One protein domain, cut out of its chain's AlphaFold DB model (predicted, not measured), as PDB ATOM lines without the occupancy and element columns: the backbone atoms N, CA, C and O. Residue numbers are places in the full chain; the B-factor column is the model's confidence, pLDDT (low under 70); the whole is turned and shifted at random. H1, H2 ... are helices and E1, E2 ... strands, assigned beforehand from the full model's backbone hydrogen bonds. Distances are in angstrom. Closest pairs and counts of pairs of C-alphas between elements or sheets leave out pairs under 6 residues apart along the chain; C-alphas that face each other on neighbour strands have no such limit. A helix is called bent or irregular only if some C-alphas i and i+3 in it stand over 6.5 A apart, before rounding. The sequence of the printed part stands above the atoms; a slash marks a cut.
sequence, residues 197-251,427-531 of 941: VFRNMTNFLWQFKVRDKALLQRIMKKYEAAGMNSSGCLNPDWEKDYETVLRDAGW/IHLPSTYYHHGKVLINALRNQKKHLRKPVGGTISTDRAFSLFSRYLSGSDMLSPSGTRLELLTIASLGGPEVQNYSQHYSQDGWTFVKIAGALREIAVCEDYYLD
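What this domain is: This is residues 197 to 251 and 427 to 531 of the 941 residues of an uncharacterized protein of Lentisphaerae bacterium ADurb.Bin242 (UniProt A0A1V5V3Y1). A small sheet of three parallel strands has H4 packed over one face, and the longer H5 runs side by side with H4; H3 packs on H4 at one end of the domain, while H1, E2 and H2 make a looser arm at the other. The 160 printed residues hold five named helices and five named strands, in the order E1 H1 E2 H2 E3 H3 E4 H4 E5 H5; the sheet's order is E1, E5, E4. The class is mixed, helices and strands. The whole is compact, with a radius of gyration of the C-alphas of 16.1 A and spans of 47 by 38 by 28 A.

How they stand to each other: In the sheet, E5, residues 497 to 501, is the inner strand between E1, residues 197 to 200, and E4, residues 457 to 460. N 500 and O 199, 2.7 A, and N 459 and O 499, 2.8 A, are within hydrogen-bond range. H4, residues 480 to 492, is on the sheet at a height of 9.9 A, over E5 and E4, and makes two layers with it. E4, H4 and E5 form a strand-helix-strand unit, two parallel neighbour strands joined through a helix, with a right-handed crossover. H5, residues 509 to 530, touches H4 at a shallow tilt of 14 degrees, the same way, closest at C-alphas 480 and 511, 4.4 A. H3, residues 437 to 450, touches residues 486 to 490 of H4, closest at C-alphas 441 and 489, 7.1 A. H1, residues 213 to 225, only just touches H5, with 3 pairs of C-alphas within 8 A, closest at 225 and 516, 6.6 A. H2, residues 237 to 248, is close to H1 but not clearly touching, closest at C-alphas 216 and 242, 8.0 A. E2, residues 230 to 232, and E3, residues 427 to 430, pair with no named strand. Every O i to N i+4 pair is within range in H4, against 7 of 9 in H1, 6 of 8 in H2, 9 of 10 in H3 and 16 of 18 in H5.

Where its parts are: E1 begins at C-alpha 197, (187.688, 237.585, 169.650). H5 spans 28.8 A to C-alpha 530, (195.495, 238.818, 160.937), with a kink of 66 degrees near residue 524. H5 and H2 are irregular: C-alphas 524 and 527 are 8.1 A apart, and C-alphas 238 and 241 are 7.5 A apart. H3 spans 20.8 A.

The domain as a whole: Residues 252 to 426 are not printed, and C-alphas 251 and 427 across the cut are 19.8 A apart. The links E1 to H1 and E4 to H4 are long. Confidence is under 70 at residues 202 to 204, 234 to 239, 464 to 470 and 503 to 505.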
ATOM      1  N   VAL A 197     188.780 237.819 168.692       94.88
ATOM      2  CA  VAL A 197     187.688 237.585 169.650       94.88
ATOM      3  C   VAL A 197     187.872 236.242 170.356       94.88
ATOM      4  O   VAL A 197     188.014 235.210 169.706       94.88
ATOM      5  N   PHE A 198     187.817 236.230 171.689       94.56
ATOM      6  CA  PHE A 198     187.671 234.999 172.464       94.56
ATOM      7  C   PHE A 198     186.355 235.023 173.226       94.56
ATOM      8  O   PHE A 198     186.112 235.915 174.036       94.56
ATOM      9  N   ARG A 199     185.486 234.054 172.951       90.12
ATOM     10  CA  ARG A 199     184.100 234.106 173.413       90.12
ATOM     11  C   ARG A 199     183.652 232.807 174.058       90.12
ATOM     12  O   ARG A 199     184.126 231.741 173.688       90.12
ATOM     13  N   ASN A 200     182.705 232.868 174.984       86.69
ATOM     14  CA  ASN A 200     182.029 231.672 175.481       86.69
ATOM     15  C   ASN A 200     180.864 231.311 174.559       86.69
ATOM     16  O   ASN A 200     179.994 232.143 174.312       86.69
ATOM     17  N   MET A 201     180.848 230.067 174.075       78.38
ATOM     18  CA  MET A 201     179.726 229.498 173.322       78.38
ATOM     19  C   MET A 201     178.512 229.294 174.214       78.38
ATOM     20  O   MET A 201     177.378 229.498 173.796       78.38
ATOM     21  N   THR A 202     178.756 228.803 175.430       69.25
ATOM     22  CA  THR A 202     177.692 228.190 176.208       69.25
ATOM     23  C   THR A 202     176.899 229.237 176.966       69.25
ATOM     24  O   THR A 202     177.415 230.197 177.539       69.25
ATOM     25  N   ASN A 203     175.599 229.000 177.009       66.81
ATOM     26  CA  ASN A 203     174.663 229.689 177.876       66.81
ATOM     27  C   ASN A 203     174.762 229.173 179.334       66.81
ATOM     28  O   ASN A 203     174.030 229.586 180.223       66.81
ATOM     29  N   PHE A 204     175.719 228.292 179.633       67.75
ATOM     30  CA  PHE A 204     175.843 227.576 180.902       67.75
ATOM     31  C   PHE A 204     176.898 228.171 181.846       67.75
ATOM     32  O   PHE A 204     177.567 227.430 182.568       67.75
ATOM     33  N   LEU A 205     177.037 229.502 181.896       76.19
ATOM     34  CA  LEU A 205     177.884 230.183 182.887       76.19
ATOM     35  C   LEU A 205     177.218 230.166 184.278       76.19
ATOM     36  O   LEU A 205     176.821 231.194 184.818       76.19
ATOM     37  N   TRP A 206     177.054 228.977 184.859       73.06
ATOM     38  CA  TRP A 206     176.336 228.743 186.121       73.06
ATOM     39  C   TRP A 206     176.877 229.560 187.294       73.06
ATOM     40  O   TRP A 206     176.111 230.023 188.134       73.06
ATOM     41  N   GLN A 207     178.177 229.824 187.296       77.75
ATOM     42  CA  GLN A 207     178.848 230.694 188.249       77.75
ATOM     43  C   GLN A 207     178.321 232.139 188.267       77.75
ATOM     44  O   GLN A 207     178.574 232.855 189.228       77.75
ATOM     45  N   PHE A 208     177.584 232.583 187.243       84.00
ATOM     46  CA  PHE A 208     176.922 233.892 187.227       84.00
ATOM     47  C   PHE A 208     175.546 233.896 187.901       84.00
ATOM     48  O   PHE A 208     174.915 234.941 188.013       84.00
ATOM     49  N   LYS A 209     175.084 232.747 188.405       79.94
ATOM     50  CA  LYS A 209     173.773 232.601 189.063       79.94
ATOM     51  C   LYS A 209     173.850 232.692 190.589       79.94
ATOM     52  O   LYS A 209     172.951 232.224 191.294       79.94
ATOM     53  N   VAL A 210     174.932 233.288 191.084       86.88
ATOM     54  CA  VAL A 210     175.102 233.712 192.479       86.88
ATOM     55  C   VAL A 210     173.976 234.666 192.888       86.88
ATOM     56  O   VAL A 210     173.500 235.462 192.078       86.88
ATOM     57  N   ARG A 211     173.506 234.569 194.138       85.69
ATOM     58  CA  ARG A 211     172.456 235.453 194.677       85.69
ATOM     59  C   ARG A 211     172.981 236.865 194.883       85.69
ATOM     60  O   ARG A 211     172.242 237.831 194.700       85.69
ATOM     61  N   ASP A 212     174.231 236.977 195.316       88.56
ATOM     62  CA  ASP A 212     174.842 238.263 195.614       88.56
ATOM     63  C   ASP A 212     175.291 238.962 194.321       88.56
ATOM     64  O   ASP A 212     176.222 238.530 193.636       88.56
ATOM     65  N   LYS A 213     174.647 240.092 194.005       88.50
ATOM     66  CA  LYS A 213     174.996 240.927 192.847       88.50
ATOM     67  C   LYS A 213     176.424 241.477 192.939       88.50
ATOM     68  O   LYS A 213     177.073 241.628 191.906       88.50
ATOM     69  N   ALA A 214     176.938 241.745 194.141       92.00
ATOM     70  CA  ALA A 214     178.315 242.198 194.321       92.00
ATOM     71  C   ALA A 214     179.313 241.063 194.044       92.00
ATOM     72  O   ALA A 214     180.349 241.281 193.408       92.00
ATOM     73  N   LEU A 215     178.997 239.832 194.463       92.94
ATOM     74  CA  LEU A 215     179.755 238.644 194.075       92.94
ATOM     75  C   LEU A 215     179.706 238.420 192.557       92.94
ATOM     76  O   LEU A 215     180.763 238.204 191.971       92.94
ATOM     77  N   LEU A 216     178.543 238.550 191.907       91.75
ATOM     78  CA  LEU A 216     178.427 238.456 190.445       91.75
ATOM     79  C   LEU A 216     179.372 239.438 189.745       91.75
ATOM     80  O   LEU A 216     180.199 239.022 188.937       91.75
ATOM     81  N   GLN A 217     179.309 240.721 190.112       92.12
ATOM     82  CA  GLN A 217     180.182 241.759 189.556       92.12
ATOM     83  C   GLN A 217     181.664 241.439 189.771       92.12
ATOM     84  O   GLN A 217     182.477 241.634 188.873       92.12
ATOM     85  N   ARG A 218     182.037 240.908 190.943       94.00
ATOM     86  CA  ARG A 218     183.408 240.441 191.187       94.00
ATOM     87  C   ARG A 218     183.784 239.284 190.269       94.00
ATOM     88  O   ARG A 218     184.850 239.338 189.674       94.00
ATOM     89  N   ILE A 219     182.930 238.270 190.120       93.38
ATOM     90  CA  ILE A 219     183.183 237.115 189.247       93.38
ATOM     91  C   ILE A 219     183.324 237.565 187.786       93.38
ATOM     92  O   ILE A 219     184.185 237.021 187.100       93.38
ATOM     93  N   MET A 220     182.546 238.546 187.317       92.50
ATOM     94  CA  MET A 220     182.652 239.094 185.955       92.50
ATOM     95  C   MET A 220     184.047 239.657 185.658       92.50
ATOM     96  O   MET A 220     184.575 239.416 184.573       92.50
ATOM     97  N   LYS A 221     184.699 240.302 186.636       92.62
ATOM     98  CA  LYS A 221     186.012 240.938 186.436       92.62
ATOM     99  C   LYS A 221     187.083 239.982 185.916       92.62
ATOM    100  O   LYS A 221     187.842 240.370 185.034       92.62
ATOM    101  N   LYS A 222     187.169 238.728 186.397       93.31
ATOM    102  CA  LYS A 222     188.163 237.784 185.830       93.31
ATOM    103  C   LYS A 222     187.871 237.415 184.380       93.31
ATOM    104  O   LYS A 222     188.817 237.152 183.649       93.31
ATOM    105  N   TYR A 223     186.600 237.367 183.982       93.25
ATOM    106  CA  TYR A 223     186.224 237.066 182.605       93.25
ATOM    107  C   TYR A 223     186.602 238.234 181.699       93.25
ATOM    108  O   TYR A 223     187.324 238.036 180.728       93.25
ATOM    109  N   GLU A 224     186.233 239.458 182.078       92.94
ATOM    110  CA  GLU A 224     186.588 240.682 181.346       92.94
ATOM    111  C   GLU A 224     188.108 240.865 181.249       92.94
ATOM    112  O   GLU A 224     188.644 241.085 180.164       92.94
ATOM    113  N   ALA A 225     188.835 240.672 182.353       93.00
ATOM    114  CA  ALA A 225     190.296 240.752 182.377       93.00
ATOM    115  C   ALA A 225     190.985 239.635 181.566       93.00
ATOM    116  O   ALA A 225     192.146 239.787 181.163       93.00
ATOM    117  N   ALA A 226     190.282 238.522 181.332       92.38
ATOM    118  CA  ALA A 226     190.672 237.445 180.428       92.38
ATOM    119  C   ALA A 226     190.106 237.614 179.007       92.38
ATOM    120  O   ALA A 226     190.223 236.685 178.215       92.38
ATOM    121  N   GLY A 227     189.510 238.768 178.681       92.06
ATOM    122  CA  GLY A 227     188.944 239.089 177.367       92.06
ATOM    123  C   GLY A 227     187.705 238.279 176.980       92.06
ATOM    124  O   GLY A 227     187.374 238.210 175.804       92.06
ATOM    125  N   MET A 228     187.030 237.668 177.952       90.62
ATOM    126  CA  MET A 228     185.810 236.882 177.778       90.62
ATOM    127  C   MET A 228     184.591 237.740 178.126       90.62
ATOM    128  O   MET A 228     184.078 237.664 179.236       90.62
ATOM    129  N   ASN A 229     184.121 238.564 177.198       88.38
ATOM    130  CA  ASN A 229     182.982 239.469 177.406       88.38
ATOM    131  C   ASN A 229     181.733 239.028 176.626       88.38
ATOM    132  O   ASN A 229     180.991 239.855 176.089       88.38
ATOM    133  N   SER A 230     181.507 237.714 176.551       89.44
ATOM    134  CA  SER A 230     180.327 237.144 175.909       89.44
ATOM    135  C   SER A 230     179.662 236.042 176.732       89.44
ATOM    136  O   SER A 230     180.313 235.334 177.509       89.44
ATOM    137  N   SER A 231     178.363 235.853 176.507       87.62
ATOM    138  CA  SER A 231     177.577 234.771 177.104       87.62
ATOM    139  C   SER A 231     176.525 234.244 176.130       87.62
ATOM    140  O   SER A 231     176.050 234.981 175.271       87.62
ATOM    141  N   GLY A 232     176.137 232.975 176.247       83.62
ATOM    142  CA  GLY A 232     175.001 232.461 175.483       83.62
ATOM    143  C   GLY A 232     173.659 232.980 176.021       83.62
ATOM    144  O   GLY A 232     173.481 233.089 177.234       83.62
ATOM    145  N   CYS A 233     172.693 233.257 175.145       77.38
ATOM    146  CA  CYS A 233     171.314 233.551 175.539       77.38
ATOM    147  C   CYS A 233     170.682 232.337 176.242       77.38
ATOM    148  O   CYS A 233     170.868 231.183 175.837       77.38
ATOM    149  N   LEU A 234     169.898 232.597 177.290       66.75
ATOM    150  CA  LEU A 234     169.173 231.562 178.017       66.75
ATOM    151  C   LEU A 234     167.645 231.703 177.889       66.75
ATOM    152  O   LEU A 234     167.103 232.799 177.773       66.75
ATOM    153  N   ASN A 235     166.967 230.552 177.909       56.41
ATOM    154  CA  ASN A 235     165.521 230.379 177.699       56.41
ATOM    155  C   ASN A 235     164.610 230.363 178.977       56.41
ATOM    156  O   ASN A 235     163.403 230.193 178.836       56.41
ATOM    157  N   PRO A 236     165.081 230.533 180.234       60.62
ATOM    158  CA  PRO A 236     164.204 230.743 181.399       60.62
ATOM    159  C   PRO A 236     163.941 232.213 181.796       60.62
ATOM    160  O   PRO A 236     164.793 233.101 181.714       60.62
ATOM    161  N   ASP A 237     162.753 232.472 182.352       57.94
ATOM    162  CA  ASP A 237     162.361 233.787 182.885       57.94
ATOM    163  C   ASP A 237     163.122 234.225 184.147       57.94
ATOM    164  O   ASP A 237     163.240 235.420 184.382       57.94
ATOM    165  N   TRP A 238     163.673 233.310 184.947       55.97
ATOM    166  CA  TRP A 238     164.354 233.630 186.217       55.97
ATOM    167  C   TRP A 238     165.797 234.142 186.047       55.97
ATOM    168  O   TRP A 238     166.525 234.334 187.016       55.97
ATOM    169  N   GLU A 239     166.208 234.389 184.808       67.50
ATOM    170  CA  GLU A 239     167.581 234.718 184.430       67.50
ATOM    171  C   GLU A 239     167.753 236.149 183.902       67.50
ATOM    172  O   GLU A 239     168.858 236.544 183.533       67.50
ATOM    173  N   LYS A 240     166.682 236.960 183.911       72.62
ATOM    174  CA  LYS A 240     166.727 238.362 183.435       72.62
ATOM    175  C   LYS A 240     167.706 239.215 184.237       72.62
ATOM    176  O   LYS A 240     168.335 240.110 183.677       72.62
ATOM    177  N   ASP A 241     167.836 238.937 185.530       76.25
ATOM    178  CA  ASP A 241     168.597 239.783 186.446       76.25
ATOM    179  C   ASP A 241     170.099 239.769 186.144       76.25
ATOM    180  O   ASP A 241     170.707 240.836 186.081       76.25
ATOM    181  N   TYR A 242     170.705 238.596 185.920       82.12
ATOM    182  CA  TYR A 242     172.132 238.538 185.583       82.12
ATOM    183  C   TYR A 242     172.370 238.985 184.133       82.12
ATOM    184  O   TYR A 242     173.350 239.673 183.873       82.12
ATOM    185  N   GLU A 243     171.469 238.643 183.201       84.12
ATOM    186  CA  GLU A 243     171.568 239.085 181.805       84.12
ATOM    187  C   GLU A 243     171.611 240.614 181.726       84.12
ATOM    188  O   GLU A 243     172.469 241.167 181.044       84.12
ATOM    189  N   THR A 244     170.742 241.290 182.482       85.38
ATOM    190  CA  THR A 244     170.722 242.758 182.572       85.38
ATOM    191  C   THR A 244     172.065 243.289 183.067       85.38
ATOM    192  O   THR A 244     172.648 244.150 182.420       85.38
ATOM    193  N   VAL A 245     172.621 242.715 184.144       87.56
ATOM    194  CA  VAL A 245     173.936 243.118 184.677       87.56
ATOM    195  C   VAL A 245     175.055 242.942 183.641       87.56
ATOM    196  O   VAL A 245     175.905 243.820 183.509       87.56
ATOM    197  N   LEU A 246     175.064 241.836 182.890       89.31
ATOM    198  CA  LEU A 246     176.056 241.601 181.836       89.31
ATOM    199  C   LEU A 246     175.888 242.588 180.669       89.31
ATOM    200  O   LEU A 246     176.875 243.150 180.194       89.31
ATOM    201  N   ARG A 247     174.653 242.830 180.214       89.69
ATOM    202  CA  ARG A 247     174.365 243.785 179.130       89.69
ATOM    203  C   ARG A 247     174.732 245.215 179.518       89.69
ATOM    204  O   ARG A 247     175.338 245.908 178.706       89.69
ATOM    205  N   ASP A 248     174.441 245.625 180.750       90.88
ATOM    206  CA  ASP A 248     174.832 246.935 181.288       90.88
ATOM    207  C   ASP A 248     176.361 247.096 181.336       90.88
ATOM    208  O   ASP A 248     176.883 248.191 181.132       90.88
ATOM    209  N   ALA A 249     177.092 245.994 181.537       89.94
ATOM    210  CA  ALA A 249     178.551 245.937 181.435       89.94
ATOM    211  C   ALA A 249     179.071 245.823 179.984       89.94
ATOM    212  O   ALA A 249     180.272 245.682 179.761       89.94
ATOM    213  N   GLY A 250     178.192 245.882 178.978       91.31
ATOM    214  CA  GLY A 250     178.553 245.847 177.560       91.31
ATOM    215  C   GLY A 250     178.867 244.453 177.009       91.31
ATOM    216  O   GLY A 250     179.455 244.348 175.929       91.31
ATOM    217  N   TRP A 251     178.493 243.383 177.717       91.62
ATOM    218  CA  TRP A 251     178.702 242.019 177.239       91.62
ATOM    219  C   TRP A 251     177.850 241.716 176.008       91.62
ATOM    220  O   TRP A 251     176.697 242.142 175.894       91.62
ATOM    221  N   ILE A 427     182.174 233.678 159.938       97.38
ATOM    222  CA  ILE A 427     183.346 232.863 160.350       97.38
ATOM    223  C   ILE A 427     182.991 231.372 160.504       97.38
ATOM    224  O   ILE A 427     181.917 231.029 161.004       97.38
ATOM    225  N   HIS A 428     183.929 230.483 160.152       97.75
ATOM    226  CA  HIS A 428     183.893 229.061 160.522       97.75
ATOM    227  C   HIS A 428     184.639 228.794 161.827       97.75
ATOM    228  O   HIS A 428     185.782 229.214 161.988       97.75
ATOM    229  N   LEU A 429     184.038 228.006 162.714       96.94
ATOM    230  CA  LEU A 429     184.610 227.613 163.997       96.94
ATOM    231  C   LEU A 429     184.631 226.089 164.143       96.94
ATOM    232  O   LEU A 429     183.808 225.523 164.870       96.94
ATOM    233  N   PRO A 430     185.544 225.397 163.436       96.44
ATOM    234  CA  PRO A 430     185.670 223.953 163.560       96.44
ATOM    235  C   PRO A 430     185.999 223.540 165.002       96.44
ATOM    236  O   PRO A 430     186.778 224.206 165.684       96.44
ATOM    237  N   SER A 431     185.416 222.433 165.454       94.31
ATOM    238  CA  SER A 431     185.710 221.817 166.747       94.31
ATOM    239  C   SER A 431     187.150 221.316 166.816       94.31
ATOM    240  O   SER A 431     187.556 220.448 166.038       94.31
ATOM    241  N   THR A 432     187.918 221.833 167.772       94.62
ATOM    242  CA  THR A 432     189.322 221.462 167.982       94.62
ATOM    243  C   THR A 432     189.513 220.407 169.061       94.62
ATOM    244  O   THR A 432     190.637 220.004 169.327       94.62
ATOM    245  N   TYR A 433     188.429 219.872 169.628       89.62
ATOM    246  CA  TYR A 433     188.475 219.034 170.831       89.62
ATOM    247  C   TYR A 433     189.445 217.842 170.736       89.62
ATOM    248  O   TYR A 433     190.070 217.488 171.729       89.62
ATOM    249  N   TYR A 434     189.602 217.258 169.544       89.25
ATOM    250  CA  TYR A 434     190.476 216.104 169.276       89.25
ATOM    251  C   TYR A 434     191.720 216.446 168.439       89.25
ATOM    252  O   TYR A 434     192.418 215.551 167.968       89.25
ATOM    253  N   HIS A 435     191.967 217.729 168.173       92.88
ATOM    254  CA  HIS A 435     193.045 218.185 167.302       92.88
ATOM    255  C   HIS A 435     193.928 219.147 168.083       92.88
ATOM    256  O   HIS A 435     193.566 220.298 168.281       92.88
ATOM    257  N   HIS A 436     195.117 218.680 168.461       92.25
ATOM    258  CA  HIS A 436     196.082 219.447 169.251       92.25
ATOM    259  C   HIS A 436     197.428 219.542 168.531       92.25
ATOM    260  O   HIS A 436     197.743 218.740 167.646       92.25
ATOM    261  N   GLY A 437     198.239 220.533 168.898       93.88
ATOM    262  CA  GLY A 437     199.601 220.684 168.383       93.88
ATOM    263  C   GLY A 437     199.691 220.741 166.853       93.88
ATOM    264  O   GLY A 437     198.914 221.427 166.188       93.88
ATOM    265  N   LYS A 438     200.629 219.990 166.264       93.00
ATOM    266  CA  LYS A 438     200.807 219.928 164.801       93.00
ATOM    267  C   LYS A 438     199.577 219.432 164.046       93.00
ATOM    268  O   LYS A 438     199.340 219.868 162.920       93.00
ATOM    269  N   VAL A 439     198.812 218.520 164.646       94.25
ATOM    270  CA  VAL A 439     197.597 217.978 164.025       94.25
ATOM    271  C   VAL A 439     196.591 219.107 163.810       94.25
ATOM    272  O   VAL A 439     196.056 219.239 162.709       94.25
ATOM    273  N   LEU A 440     196.422 219.982 164.807       96.19
ATOM    274  CA  LEU A 440     195.593 221.181 164.689       96.19
ATOM    275  C   LEU A 440     196.099 222.134 163.604       96.19
ATOM    276  O   LEU A 440     195.310 222.606 162.787       96.19
ATOM    277  N   ILE A 441     197.412 222.390 163.567       97.44
ATOM    278  CA  ILE A 441     198.020 223.283 162.569       97.44
ATOM    279  C   ILE A 441     197.690 222.815 161.150       97.44
ATOM    280  O   ILE A 441     197.222 223.596 160.320       97.44
ATOM    281  N   ASN A 442     197.904 221.528 160.875       96.12
ATOM    282  CA  ASN A 442     197.642 220.950 159.560       96.12
ATOM    283  C   ASN A 442     196.146 220.966 159.226       96.12
ATOM    284  O   ASN A 442     195.771 221.313 158.105       96.12
ATOM    285  N   ALA A 443     195.289 220.649 160.201       96.31
ATOM    286  CA  ALA A 443     193.844 220.668 160.020       96.31
ATOM    287  C   ALA A 443     193.331 222.077 159.674       96.31
ATOM    288  O   ALA A 443     192.569 222.225 158.714       96.31
ATOM    289  N   LEU A 444     193.797 223.114 160.380       97.50
ATOM    290  CA  LEU A 444     193.449 224.516 160.122       97.50
ATOM    291  C   LEU A 444     193.974 225.011 158.772       97.50
ATOM    292  O   LEU A 444     193.215 225.635 158.031       97.50
ATOM    293  N   ARG A 445     195.225 224.701 158.406       97.31
ATOM    294  CA  ARG A 445     195.763 225.025 157.070       97.31
ATOM    295  C   ARG A 445     194.912 224.401 155.964       97.31
ATOM    296  O   ARG A 445     194.567 225.089 155.004       97.31
ATOM    297  N   ASN A 446     194.510 223.140 156.132       97.12
ATOM    298  CA  ASN A 446     193.605 222.481 155.198       97.12
ATOM    299  C   ASN A 446     192.238 223.187 155.131       97.12
ATOM    300  O   ASN A 446     191.762 223.457 154.035       97.12
ATOM    301  N   GLN A 447     191.622 223.567 156.258       97.31
ATOM    302  CA  GLN A 447     190.359 224.325 156.211       97.31
ATOM    303  C   GLN A 447     190.522 225.655 155.462       97.31
ATOM    304  O   GLN A 447     189.761 225.949 154.544       97.31
ATOM    305  N   LYS A 448     191.548 226.441 155.805       96.19
ATOM    306  CA  LYS A 448     191.810 227.758 155.207       96.19
ATOM    307  C   LYS A 448     192.074 227.713 153.703       96.19
ATOM    308  O   LYS A 448     191.780 228.677 153.009       96.19
ATOM    309  N   LYS A 449     192.644 226.615 153.202       96.62
ATOM    310  CA  LYS A 449     192.872 226.403 151.767       96.62
ATOM    311  C   LYS A 449     191.560 226.283 150.982       96.62
ATOM    312  O   LYS A 449     191.522 226.654 149.813       96.62
ATOM    313  N   HIS A 450     190.507 225.755 151.607       96.88
ATOM    314  CA  HIS A 450     189.262 225.367 150.931       96.88
ATOM    315  C   HIS A 450     188.048 226.229 151.291       96.88
ATOM    316  O   HIS A 450     187.059 226.203 150.559       96.88
ATOM    317  N   LEU A 451     188.114 226.988 152.384       97.19
ATOM    318  CA  LEU A 451     187.056 227.889 152.845       97.19
ATOM    319  C   LEU A 451     187.408 229.343 152.524       97.19
ATOM    320  O   LEU A 451     188.549 229.775 152.675       97.19
ATOM    321  N   ARG A 452     186.416 230.111 152.072       96.69
ATOM    322  CA  ARG A 452     186.569 231.518 151.668       96.69
ATOM    323  C   ARG A 452     186.461 232.471 152.851       96.69
ATOM    324  O   ARG A 452     187.014 233.569 152.804       96.69
ATOM    325  N   LYS A 453     185.694 232.093 153.875       97.12
ATOM    326  CA  LYS A 453     185.532 232.877 155.102       97.12
ATOM    327  C   LYS A 453     186.652 232.558 156.094       97.12
ATOM    328  O   LYS A 453     187.227 231.471 156.032       97.12
ATOM    329  N   PRO A 454     186.968 233.481 157.022       97.31
ATOM    330  CA  PRO A 454     187.941 233.214 158.069       97.31
ATOM    331  C   PRO A 454     187.610 231.942 158.859       97.31
ATOM    332  O   PRO A 454     186.442 231.635 159.115       97.31
ATOM    333  N   VAL A 455     188.657 231.222 159.260       98.25
ATOM    334  CA  VAL A 455     188.562 229.980 160.036       98.25
ATOM    335  C   VAL A 455     189.203 230.214 161.397       98.25
ATOM    336  O   VAL A 455     190.410 230.429 161.481       98.25
ATOM    337  N   GLY A 456     188.384 230.207 162.441       97.69
ATOM    338  CA  GLY A 456     188.808 230.222 163.836       97.69
ATOM    339  C   GLY A 456     188.880 228.809 164.415       97.69
ATOM    340  O   GLY A 456     189.292 227.870 163.736       97.69
ATOM    341  N   GLY A 457     188.430 228.640 165.656       97.00
ATOM    342  CA  GLY A 457     188.254 227.315 166.253       97.00
ATOM    343  C   GLY A 457     187.321 227.318 167.456       97.00
ATOM    344  O   GLY A 457     187.135 228.346 168.104       97.00
ATOM    345  N   THR A 458     186.738 226.159 167.746       95.44
ATOM    346  CA  THR A 458     185.977 225.917 168.974       95.44
ATOM    347  C   THR A 458     186.778 224.999 169.887       95.44
ATOM    348  O   THR A 458     186.906 223.812 169.590       95.44
ATOM    349  N   ILE A 459     187.301 225.543 170.985       93.69
ATOM    350  CA  ILE A 459     188.114 224.820 171.971       93.69
ATOM    351  C   ILE A 459     187.239 224.328 173.123       93.69
ATOM    352  O   ILE A 459     186.235 224.962 173.447       93.69
ATOM    353  N   SER A 460     187.627 223.233 173.777       88.44
ATOM    354  CA  SER A 460     186.989 222.792 175.023       88.44
ATOM    355  C   SER A 460     187.928 223.002 176.199       88.44
ATOM    356  O   SER A 460     189.091 222.600 176.181       88.44
ATOM    357  N   THR A 461     187.404 223.620 177.252       85.12
ATOM    358  CA  THR A 461     188.104 223.783 178.534       85.12
ATOM    359  C   THR A 461     187.546 222.853 179.615       85.12
ATOM    360  O   THR A 461     187.839 223.035 180.799       85.12
ATOM    361  N   ASP A 462     186.775 221.836 179.216       77.38
ATOM    362  CA  ASP A 462     186.182 220.843 180.112       77.38
ATOM    363  C   ASP A 462     187.237 219.875 180.703       77.38
ATOM    364  O   ASP A 462     188.408 219.868 180.304       77.38
ATOM    365  N   ARG A 463     186.837 219.077 181.712       72.06
ATOM    366  CA  ARG A 463     187.692 218.109 182.440       72.06
ATOM    367  C   ARG A 463     187.081 216.690 182.471       72.06
ATOM    368  O   ARG A 463     185.862 216.549 182.516       72.06
ATOM    369  N   ALA A 464     187.903 215.630 182.411       53.03
ATOM    370  CA  ALA A 464     187.541 214.262 181.960       53.03
ATOM    371  C   ALA A 464     186.833 213.402 183.006       53.03
ATOM    372  O   ALA A 464     186.829 212.171 182.903       53.03
ATOM    373  N   PHE A 465     186.247 213.996 184.043       58.53
ATOM    374  CA  PHE A 465     185.670 213.185 185.100       58.53
ATOM    375  C   PHE A 465     184.234 212.721 184.777       58.53
ATOM    376  O   PHE A 465     183.242 213.442 184.884       58.53
ATOM    377  N   SER A 466     184.197 211.463 184.324       49.84
ATOM    378  CA  SER A 466     183.221 210.353 184.396       49.84
ATOM    379  C   SER A 466     181.693 210.517 184.243       49.84
ATOM    380  O   SER A 466     181.030 209.485 184.105       49.84
ATOM    381  N   LEU A 467     181.090 211.709 184.142       54.25
ATOM    382  CA  LEU A 467     179.647 211.809 183.830       54.25
ATOM    383  C   LEU A 467     179.270 212.657 182.611       54.25
ATOM    384  O   LEU A 467     178.372 212.216 181.886       54.25
ATOM    385  N   PHE A 468     179.946 213.778 182.333       52.28
ATOM    386  CA  PHE A 468     179.487 214.728 181.302       52.28
ATOM    387  C   PHE A 468     180.475 214.981 180.164       52.28
ATOM    388  O   PHE A 468     180.054 215.005 179.015       52.28
ATOM    389  N   SER A 469     181.782 214.999 180.423       57.84
ATOM    390  CA  SER A 469     182.815 215.043 179.374       57.84
ATOM    391  C   SER A 469     183.016 213.695 178.669       57.84
ATOM    392  O   SER A 469     184.135 213.332 178.328       57.84
ATOM    393  N   ARG A 470     181.948 212.912 178.453       64.06
ATOM    394  CA  ARG A 470     182.028 211.594 177.786       64.06
ATOM    395  C   ARG A 470     182.488 211.689 176.337       64.06
ATOM    396  O   ARG A 470     182.833 210.669 175.750       64.06
ATOM    397  N   TYR A 471     182.425 212.886 175.763       74.56
ATOM    398  CA  TYR A 471     182.869 213.128 174.408       74.56
ATOM    399  C   TYR A 471     184.399 213.235 174.325       74.56
ATOM    400  O   TYR A 471     184.935 212.892 173.283       74.56
ATOM    401  N   LEU A 472     185.122 213.595 175.395       75.94
ATOM    402  CA  LEU A 472     186.585 213.707 175.379       75.94
ATOM    403  C   LEU A 472     187.273 212.598 176.169       75.94
ATOM    404  O   LEU A 472     186.856 212.249 177.275       75.94
ATOM    405  N   SER A 473     188.375 212.082 175.627       76.94
ATOM    406  CA  SER A 473     189.297 211.259 176.405       76.94
ATOM    407  C   SER A 473     190.205 212.143 177.268       76.94
ATOM    408  O   SER A 473     190.333 213.342 177.033       76.94
ATOM    409  N   GLY A 474     190.871 211.562 178.271       76.25
ATOM    410  CA  GLY A 474     191.823 212.317 179.091       76.25
ATOM    411  C   GLY A 474     192.996 212.901 178.287       76.25
ATOM    412  O   GLY A 474     193.468 213.992 178.590       76.25
ATOM    413  N   SER A 475     193.444 212.220 177.229       77.62
ATOM    414  CA  SER A 475     194.514 212.722 176.355       77.62
ATOM    415  C   SER A 475     194.095 213.930 175.517       77.62
ATOM    416  O   SER A 475     194.942 214.759 175.204       77.62
ATOM    417  N   ASP A 476     192.802 214.070 175.219       83.56
ATOM    418  CA  ASP A 476     192.263 215.186 174.429       83.56
ATOM    419  C   ASP A 476     192.071 216.465 175.254       83.56
ATOM    420  O   ASP A 476     191.645 217.498 174.744       83.56
ATOM    421  N   MET A 477     192.354 216.406 176.555       82.56
ATOM    422  CA  MET A 477     192.116 217.522 177.455       82.56
ATOM    423  C   MET A 477     193.310 218.443 177.570       82.56
ATOM    424  O   MET A 477     194.449 218.028 177.824       82.56
ATOM    425  N   LEU A 478     193.008 219.730 177.484       86.69
ATOM    426  CA  LEU A 478     193.992 220.788 177.570       86.69
ATOM    427  C   LEU A 478     194.293 221.131 179.021       86.69
ATOM    428  O   LEU A 478     193.400 221.410 179.827       86.69
ATOM    429  N   SER A 479     195.584 221.210 179.336       87.62
ATOM    430  CA  SER A 479     196.019 221.945 180.517       87.62
ATOM    431  C   SER A 479     195.698 223.444 180.349       87.62
ATOM    432  O   SER A 479     195.456 223.913 179.232       87.62
ATOM    433  N   PRO A 480     195.728 224.249 181.424       90.62
ATOM    434  CA  PRO A 480     195.703 225.703 181.305       90.62
ATOM    435  C   PRO A 480     196.756 226.247 180.328       90.62
ATOM    436  O   PRO A 480     196.467 227.154 179.552       90.62
ATOM    437  N   SER A 481     197.966 225.679 180.323       92.62
ATOM    438  CA  SER A 481     199.017 226.059 179.372       92.62
ATOM    439  C   SER A 481     198.689 225.598 177.947       92.62
ATOM    440  O   SER A 481     198.835 226.387 177.018       92.62
ATOM    441  N   GLY A 482     198.148 224.389 177.776       93.12
ATOM    442  CA  GLY A 482     197.644 223.890 176.493       93.12
ATOM    443  C   GLY A 482     196.523 224.759 175.916       93.12
ATOM    444  O   GLY A 482     196.550 225.072 174.733       93.12
ATOM    445  N   THR A 483     195.608 225.252 176.759       94.44
ATOM    446  CA  THR A 483     194.546 226.200 176.364       94.44
ATOM    447  C   THR A 483     195.154 227.487 175.800       94.44
ATOM    448  O   THR A 483     194.749 227.961 174.741       94.44
ATOM    449  N   ARG A 484     196.178 228.040 176.469       96.69
ATOM    450  CA  ARG A 484     196.940 229.183 175.939       96.69
ATOM    451  C   ARG A 484     197.574 228.856 174.587       96.69
ATOM    452  O   ARG A 484     197.473 229.670 173.673       96.69
ATOM    453  N   LEU A 485     198.242 227.708 174.459       97.81
ATOM    454  CA  LEU A 485     198.895 227.328 173.206       97.81
ATOM    455  C   LEU A 485     197.906 227.184 172.061       97.81
ATOM    456  O   LEU A 485     198.218 227.594 170.949       97.81
ATOM    457  N   GLU A 486     196.724 226.640 172.314       97.50
ATOM    458  CA  GLU A 486     195.709 226.477 171.283       97.50
ATOM    459  C   GLU A 486     195.167 227.825 170.791       97.50
ATOM    460  O   GLU A 486     195.106 228.051 169.581       97.50
ATOM    461  N   LEU A 487     194.905 228.769 171.706       98.25
ATOM    462  CA  LEU A 487     194.557 230.153 171.355       98.25
ATOM    463  C   LEU A 487     195.633 230.803 170.478       98.25
ATOM    464  O   LEU A 487     195.325 231.356 169.423       98.25
ATOM    465  N   LEU A 488     196.900 230.695 170.888       98.69
ATOM    466  CA  LEU A 488     198.032 231.215 170.119       98.69
ATOM    467  C   LEU A 488     198.176 230.519 168.763       98.69
ATOM    468  O   LEU A 488     198.503 231.173 167.778       98.69
ATOM    469  N   THR A 489     197.914 229.213 168.693       98.62
ATOM    470  CA  THR A 489     197.983 228.425 167.455       98.62
ATOM    471  C   THR A 489     196.953 228.933 166.453       98.62
ATOM    472  O   THR A 489     197.319 229.302 165.337       98.62
ATOM    473  N   ILE A 490     195.686 229.033 166.867       98.56
ATOM    474  CA  ILE A 490     194.592 229.507 166.010       98.56
ATOM    475  C   ILE A 490     194.855 230.950 165.558       98.56
ATOM    476  O   ILE A 490     194.795 231.233 164.358       98.56
ATOM    477  N   ALA A 491     195.230 231.838 166.484       98.50
ATOM    478  CA  ALA A 491     195.557 233.226 166.164       98.50
ATOM    479  C   ALA A 491     196.740 233.325 165.190       98.50
ATOM    480  O   ALA A 491     196.640 234.003 164.173       98.50
ATOM    481  N   SER A 492     197.833 232.596 165.436       98.44
ATOM    482  CA  SER A 492     199.029 232.628 164.581       98.44
ATOM    483  C   SER A 492     198.787 232.105 163.168       98.44
ATOM    484  O   SER A 492     199.473 232.519 162.237       98.44
ATOM    485  N   LEU A 493     197.773 231.259 162.968       98.06
ATOM    486  CA  LEU A 493     197.322 230.844 161.643       98.06
ATOM    487  C   LEU A 493     196.382 231.859 160.991       98.06
ATOM    488  O   LEU A 493     195.984 231.650 159.849       98.06
ATOM    489  N   GLY A 494     196.080 232.984 161.633       97.62
ATOM    490  CA  GLY A 494     195.174 234.024 161.146       97.62
ATOM    491  C   GLY A 494     193.700 233.720 161.384       97.62
ATOM    492  O   GLY A 494     192.851 234.235 160.658       97.62
ATOM    493  N   GLY A 495     193.385 232.865 162.359       97.81
ATOM    494  CA  GLY A 495     192.026 232.723 162.861       97.81
ATOM    495  C   GLY A 495     191.661 233.949 163.702       97.81
ATOM    496  O   GLY A 495     192.337 234.201 164.697       97.81
ATOM    497  N   PRO A 496     190.624 234.724 163.340       97.31
ATOM    498  CA  PRO A 496     190.267 235.953 164.055       97.31
ATOM    499  C   PRO A 496     189.430 235.694 165.311       97.31
ATOM    500  O   PRO A 496     189.038 236.629 166.002       97.31
ATOM    501  N   GLU A 497     189.091 234.437 165.590       96.69
ATOM    502  CA  GLU A 497     188.141 234.118 166.636       96.69
ATOM    503  C   GLU A 497     188.353 232.725 167.210       96.69
ATOM    504  O   GLU A 497     188.592 231.762 166.478       96.69
ATOM    505  N   VAL A 498     188.210 232.623 168.527       96.81
ATOM    506  CA  VAL A 498     188.104 231.349 169.224       96.81
ATOM    507  C   VAL A 498     186.870 231.339 170.104       96.81
ATOM    508  O   VAL A 498     186.594 232.262 170.871       96.81
ATOM    509  N   GLN A 499     186.142 230.242 170.009       93.69
ATOM    510  CA  GLN A 499     184.969 229.975 170.806       93.69
ATOM    511  C   GLN A 499     185.300 228.923 171.865       93.69
ATOM    512  O   GLN A 499     185.779 227.839 171.557       93.69
ATOM    513  N   ASN A 500     185.054 229.235 173.131       91.00
ATOM    514  CA  ASN A 500     185.165 228.300 174.237       91.00
ATOM    515  C   ASN A 500     183.844 227.562 174.430       91.00
ATOM    516  O   ASN A 500     182.821 228.154 174.789       91.00
ATOM    517  N   TYR A 501     183.894 226.254 174.252       85.88
ATOM    518  CA  TYR A 501     182.848 225.344 174.650       85.88
ATOM    519  C   TYR A 501     183.175 224.750 176.016       85.88
ATOM    520  O   TYR A 501     183.858 223.738 176.139       85.88
ATOM    521  N   SER A 502     182.686 225.410 177.061       74.62
ATOM    522  CA  SER A 502     182.651 224.841 178.404       74.62
ATOM    523  C   SER A 502     181.247 224.308 178.642       74.62
ATOM    524  O   SER A 502     180.371 225.100 179.017       74.62
ATOM    525  N   GLN A 503     180.988 223.023 178.350       61.53
ATOM    526  CA  GLN A 503     179.624 222.490 178.426       61.53
ATOM    527  C   GLN A 503     179.044 222.777 179.806       61.53
ATOM    528  O   GLN A 503     177.971 223.370 179.900       61.53
ATOM    529  N   HIS A 504     179.759 222.422 180.880       61.12
ATOM    530  CA  HIS A 504     179.137 222.353 182.202       61.12
ATOM    531  C   HIS A 504     180.072 222.595 183.410       61.12
ATOM    532  O   HIS A 504     179.658 222.320 184.536       61.12
ATOM    533  N   TYR A 505     181.299 223.110 183.254       66.06
ATOM    534  CA  TYR A 505     182.309 222.965 184.317       66.06
ATOM    535  C   TYR A 505     182.870 224.249 184.925       66.06
ATOM    536  O   TYR A 505     183.116 225.250 184.253       66.06
ATOM    537  N   SER A 506     183.135 224.156 186.230       71.56
ATOM    538  CA  SER A 506     184.031 225.041 186.958       71.56
ATOM    539  C   SER A 506     185.405 225.040 186.299       71.56
ATOM    540  O   SER A 506     186.094 224.025 186.219       71.56
ATOM    541  N   GLN A 507     185.822 226.207 185.829       85.06
ATOM    542  CA  GLN A 507     187.165 226.402 185.309       85.06
ATOM    543  C   GLN A 507     188.113 226.740 186.460       85.06
ATOM    544  O   GLN A 507     187.835 227.610 187.291       85.06
ATOM    545  N   ASP A 508     189.266 226.073 186.481       89.50
ATOM    546  CA  ASP A 508     190.339 226.386 187.419       89.50
ATOM    547  C   ASP A 508     190.859 227.803 187.136       89.50
ATOM    548  O   ASP A 508     191.050 228.168 185.971       89.50
ATOM    549  N   GLY A 509     191.111 228.594 188.183       93.25
ATOM    550  CA  GLY A 509     191.578 229.978 188.071       93.25
ATOM    551  C   GLY A 509     192.845 230.134 187.225       93.25
ATOM    552  O   GLY A 509     193.010 231.150 186.549       93.25
ATOM    553  N   TRP A 510     193.709 229.113 187.177       92.88
ATOM    554  CA  TRP A 510     194.911 229.135 186.343       92.88
ATOM    555  C   TRP A 510     194.591 229.182 184.844       92.88
ATOM    556  O   TRP A 510     195.332 229.793 184.075       92.88
ATOM    557  N   THR A 511     193.454 228.614 184.430       92.25
ATOM    558  CA  THR A 511     192.971 228.656 183.039       92.25
ATOM    559  C   THR A 511     192.716 230.095 182.595       92.25
ATOM    560  O   THR A 511     193.216 230.502 181.551       92.25
ATOM    561  N   PHE A 512     192.048 230.910 183.421       94.19
ATOM    562  CA  PHE A 512     191.809 232.329 183.121       94.19
ATOM    563  C   PHE A 512     193.105 233.129 183.025       94.19
ATOM    564  O   PHE A 512     193.255 233.946 182.121       94.19
ATOM    565  N   VAL A 513     194.064 232.881 183.924       95.12
ATOM    566  CA  VAL A 513     195.378 233.544 183.868       95.12
ATOM    567  C   VAL A 513     196.092 233.225 182.555       95.12
ATOM    568  O   VAL A 513     196.682 234.116 181.941       95.12
ATOM    569  N   LYS A 514     196.026 231.970 182.100       95.06
ATOM    570  CA  LYS A 514     196.650 231.533 180.848       95.06
ATOM    571  C   LYS A 514     195.943 232.088 179.611       95.06
ATOM    572  O   LYS A 514     196.637 232.550 178.710       95.06
ATOM    573  N   ILE A 515     194.611 232.131 179.603       95.81
ATOM    574  CA  ILE A 515     193.812 232.791 178.558       95.81
ATOM    575  C   ILE A 515     194.160 234.283 178.481       95.81
ATOM    576  O   ILE A 515     194.508 234.781 177.413       95.81
ATOM    577  N   ALA A 516     194.145 234.992 179.614       96.12
ATOM    578  CA  ALA A 516     194.479 236.414 179.671       96.12
ATOM    579  C   ALA A 516     195.904 236.693 179.163       96.12
ATOM    580  O   ALA A 516     196.142 237.686 178.475       96.12
ATOM    581  N   GLY A 517     196.854 235.811 179.495       95.75
ATOM    582  CA  GLY A 517     198.208 235.836 178.946       95.75
ATOM    583  C   GLY A 517     198.211 235.693 177.425       95.75
ATOM    584  O   GLY A 517     198.740 236.569 176.746       95.75
ATOM    585  N   ALA A 518     197.546 234.656 176.903       97.69
ATOM    586  CA  ALA A 518     197.437 234.389 175.469       97.69
ATOM    587  C   ALA A 518     196.867 235.587 174.701       97.69
ATOM    588  O   ALA A 518     197.434 236.008 173.699       97.69
ATOM    589  N   LEU A 519     195.777 236.188 175.187       97.88
ATOM    590  CA  LEU A 519     195.162 237.334 174.518       97.88
ATOM    591  C   LEU A 519     196.079 238.556 174.486       97.88
ATOM    592  O   LEU A 519     196.126 239.244 173.474       97.88
ATOM    593  N   ARG A 520     196.852 238.822 175.540       96.75
ATOM    594  CA  ARG A 520     197.825 239.930 175.532       96.75
ATOM    595  C   ARG A 520     198.974 239.676 174.568       96.75
ATOM    596  O   ARG A 520     199.444 240.603 173.919       96.75
ATOM    597  N   GLU A 521     199.417 238.431 174.465       97.62
ATOM    598  CA  GLU A 521     200.425 238.023 173.486       97.62
ATOM    599  C   GLU A 521     199.894 238.181 172.058       97.62
ATOM    600  O   GLU A 521     200.585 238.735 171.201       97.62
ATOM    601  N   ILE A 522     198.635 237.792 171.825       98.25
ATOM    602  CA  ILE A 522     197.922 238.035 170.569       98.25
ATOM    603  C   ILE A 522     197.811 239.534 170.308       98.25
ATOM    604  O   ILE A 522     198.137 239.951 169.213       98.25
ATOM    605  N   ALA A 523     197.458 240.363 171.292       97.69
ATOM    606  CA  ALA A 523     197.344 241.816 171.127       97.69
ATOM    607  C   ALA A 523     198.654 242.483 170.676       97.69
ATOM    608  O   ALA A 523     198.631 243.482 169.960       97.69
ATOM    609  N   VAL A 524     199.800 241.943 171.101       97.00
ATOM    610  CA  VAL A 524     201.134 242.398 170.676       97.00
ATOM    611  C   VAL A 524     201.457 241.949 169.247       97.00
ATOM    612  O   VAL A 524     202.153 242.660 168.523       97.00
ATOM    613  N   CYS A 525     200.960 240.781 168.841       98.06
ATOM    614  CA  CYS A 525     201.249 240.151 167.550       98.06
ATOM    615  C   CYS A 525     200.106 240.287 166.526       98.06
ATOM    616  O   CYS A 525     200.196 239.723 165.438       98.06
ATOM    617  N   GLU A 526     199.037 241.007 166.874       97.94
ATOM    618  CA  GLU A 526     197.725 240.940 166.219       97.94
ATOM    619  C   GLU A 526     197.806 241.257 164.728       97.94
ATOM    620  O   GLU A 526     197.253 240.520 163.913       97.94
ATOM    621  N   ASP A 527     198.565 242.293 164.374       97.88
ATOM    622  CA  ASP A 527     198.744 242.703 162.985       97.88
ATOM    623  C   ASP A 527     199.377 241.576 162.166       97.88
ATOM    624  O   ASP A 527     198.804 241.151 161.168       97.88
ATOM    625  N   TYR A 528     200.490 240.995 162.634       98.38
ATOM    626  CA  TYR A 528     201.139 239.857 161.967       98.38
ATOM    627  C   TYR A 528     200.208 238.656 161.803       98.38
ATOM    628  O   TYR A 528     200.266 237.964 160.790       98.38
ATOM    629  N   TYR A 529     199.369 238.387 162.797       98.19
ATOM    630  CA  TYR A 529     198.466 237.246 162.774       98.19
ATOM    631  C   TYR A 529     197.331 237.416 161.768       98.19
ATOM    632  O   TYR A 529     197.068 236.488 161.000       98.19
ATOM    633  N   LEU A 530     196.695 238.588 161.739       97.19
ATOM    634  CA  LEU A 530     195.495 238.818 160.937       97.19
ATOM    635  C   LEU A 530     195.789 239.368 159.537       97.19
ATOM    636  O   LEU A 530     195.110 238.981 158.590       97.19
ATOM    637  N   ASP A 531     196.816 240.208 159.392       97.62
ATOM    638  CA  ASP A 531     197.165 240.852 158.119       97.62
ATOM    639  C   ASP A 531     198.395 240.213 157.453       97.62
ATOM    640  O   ASP A 531     198.649 240.418 156.265       97.62
TER     641      ASP A 531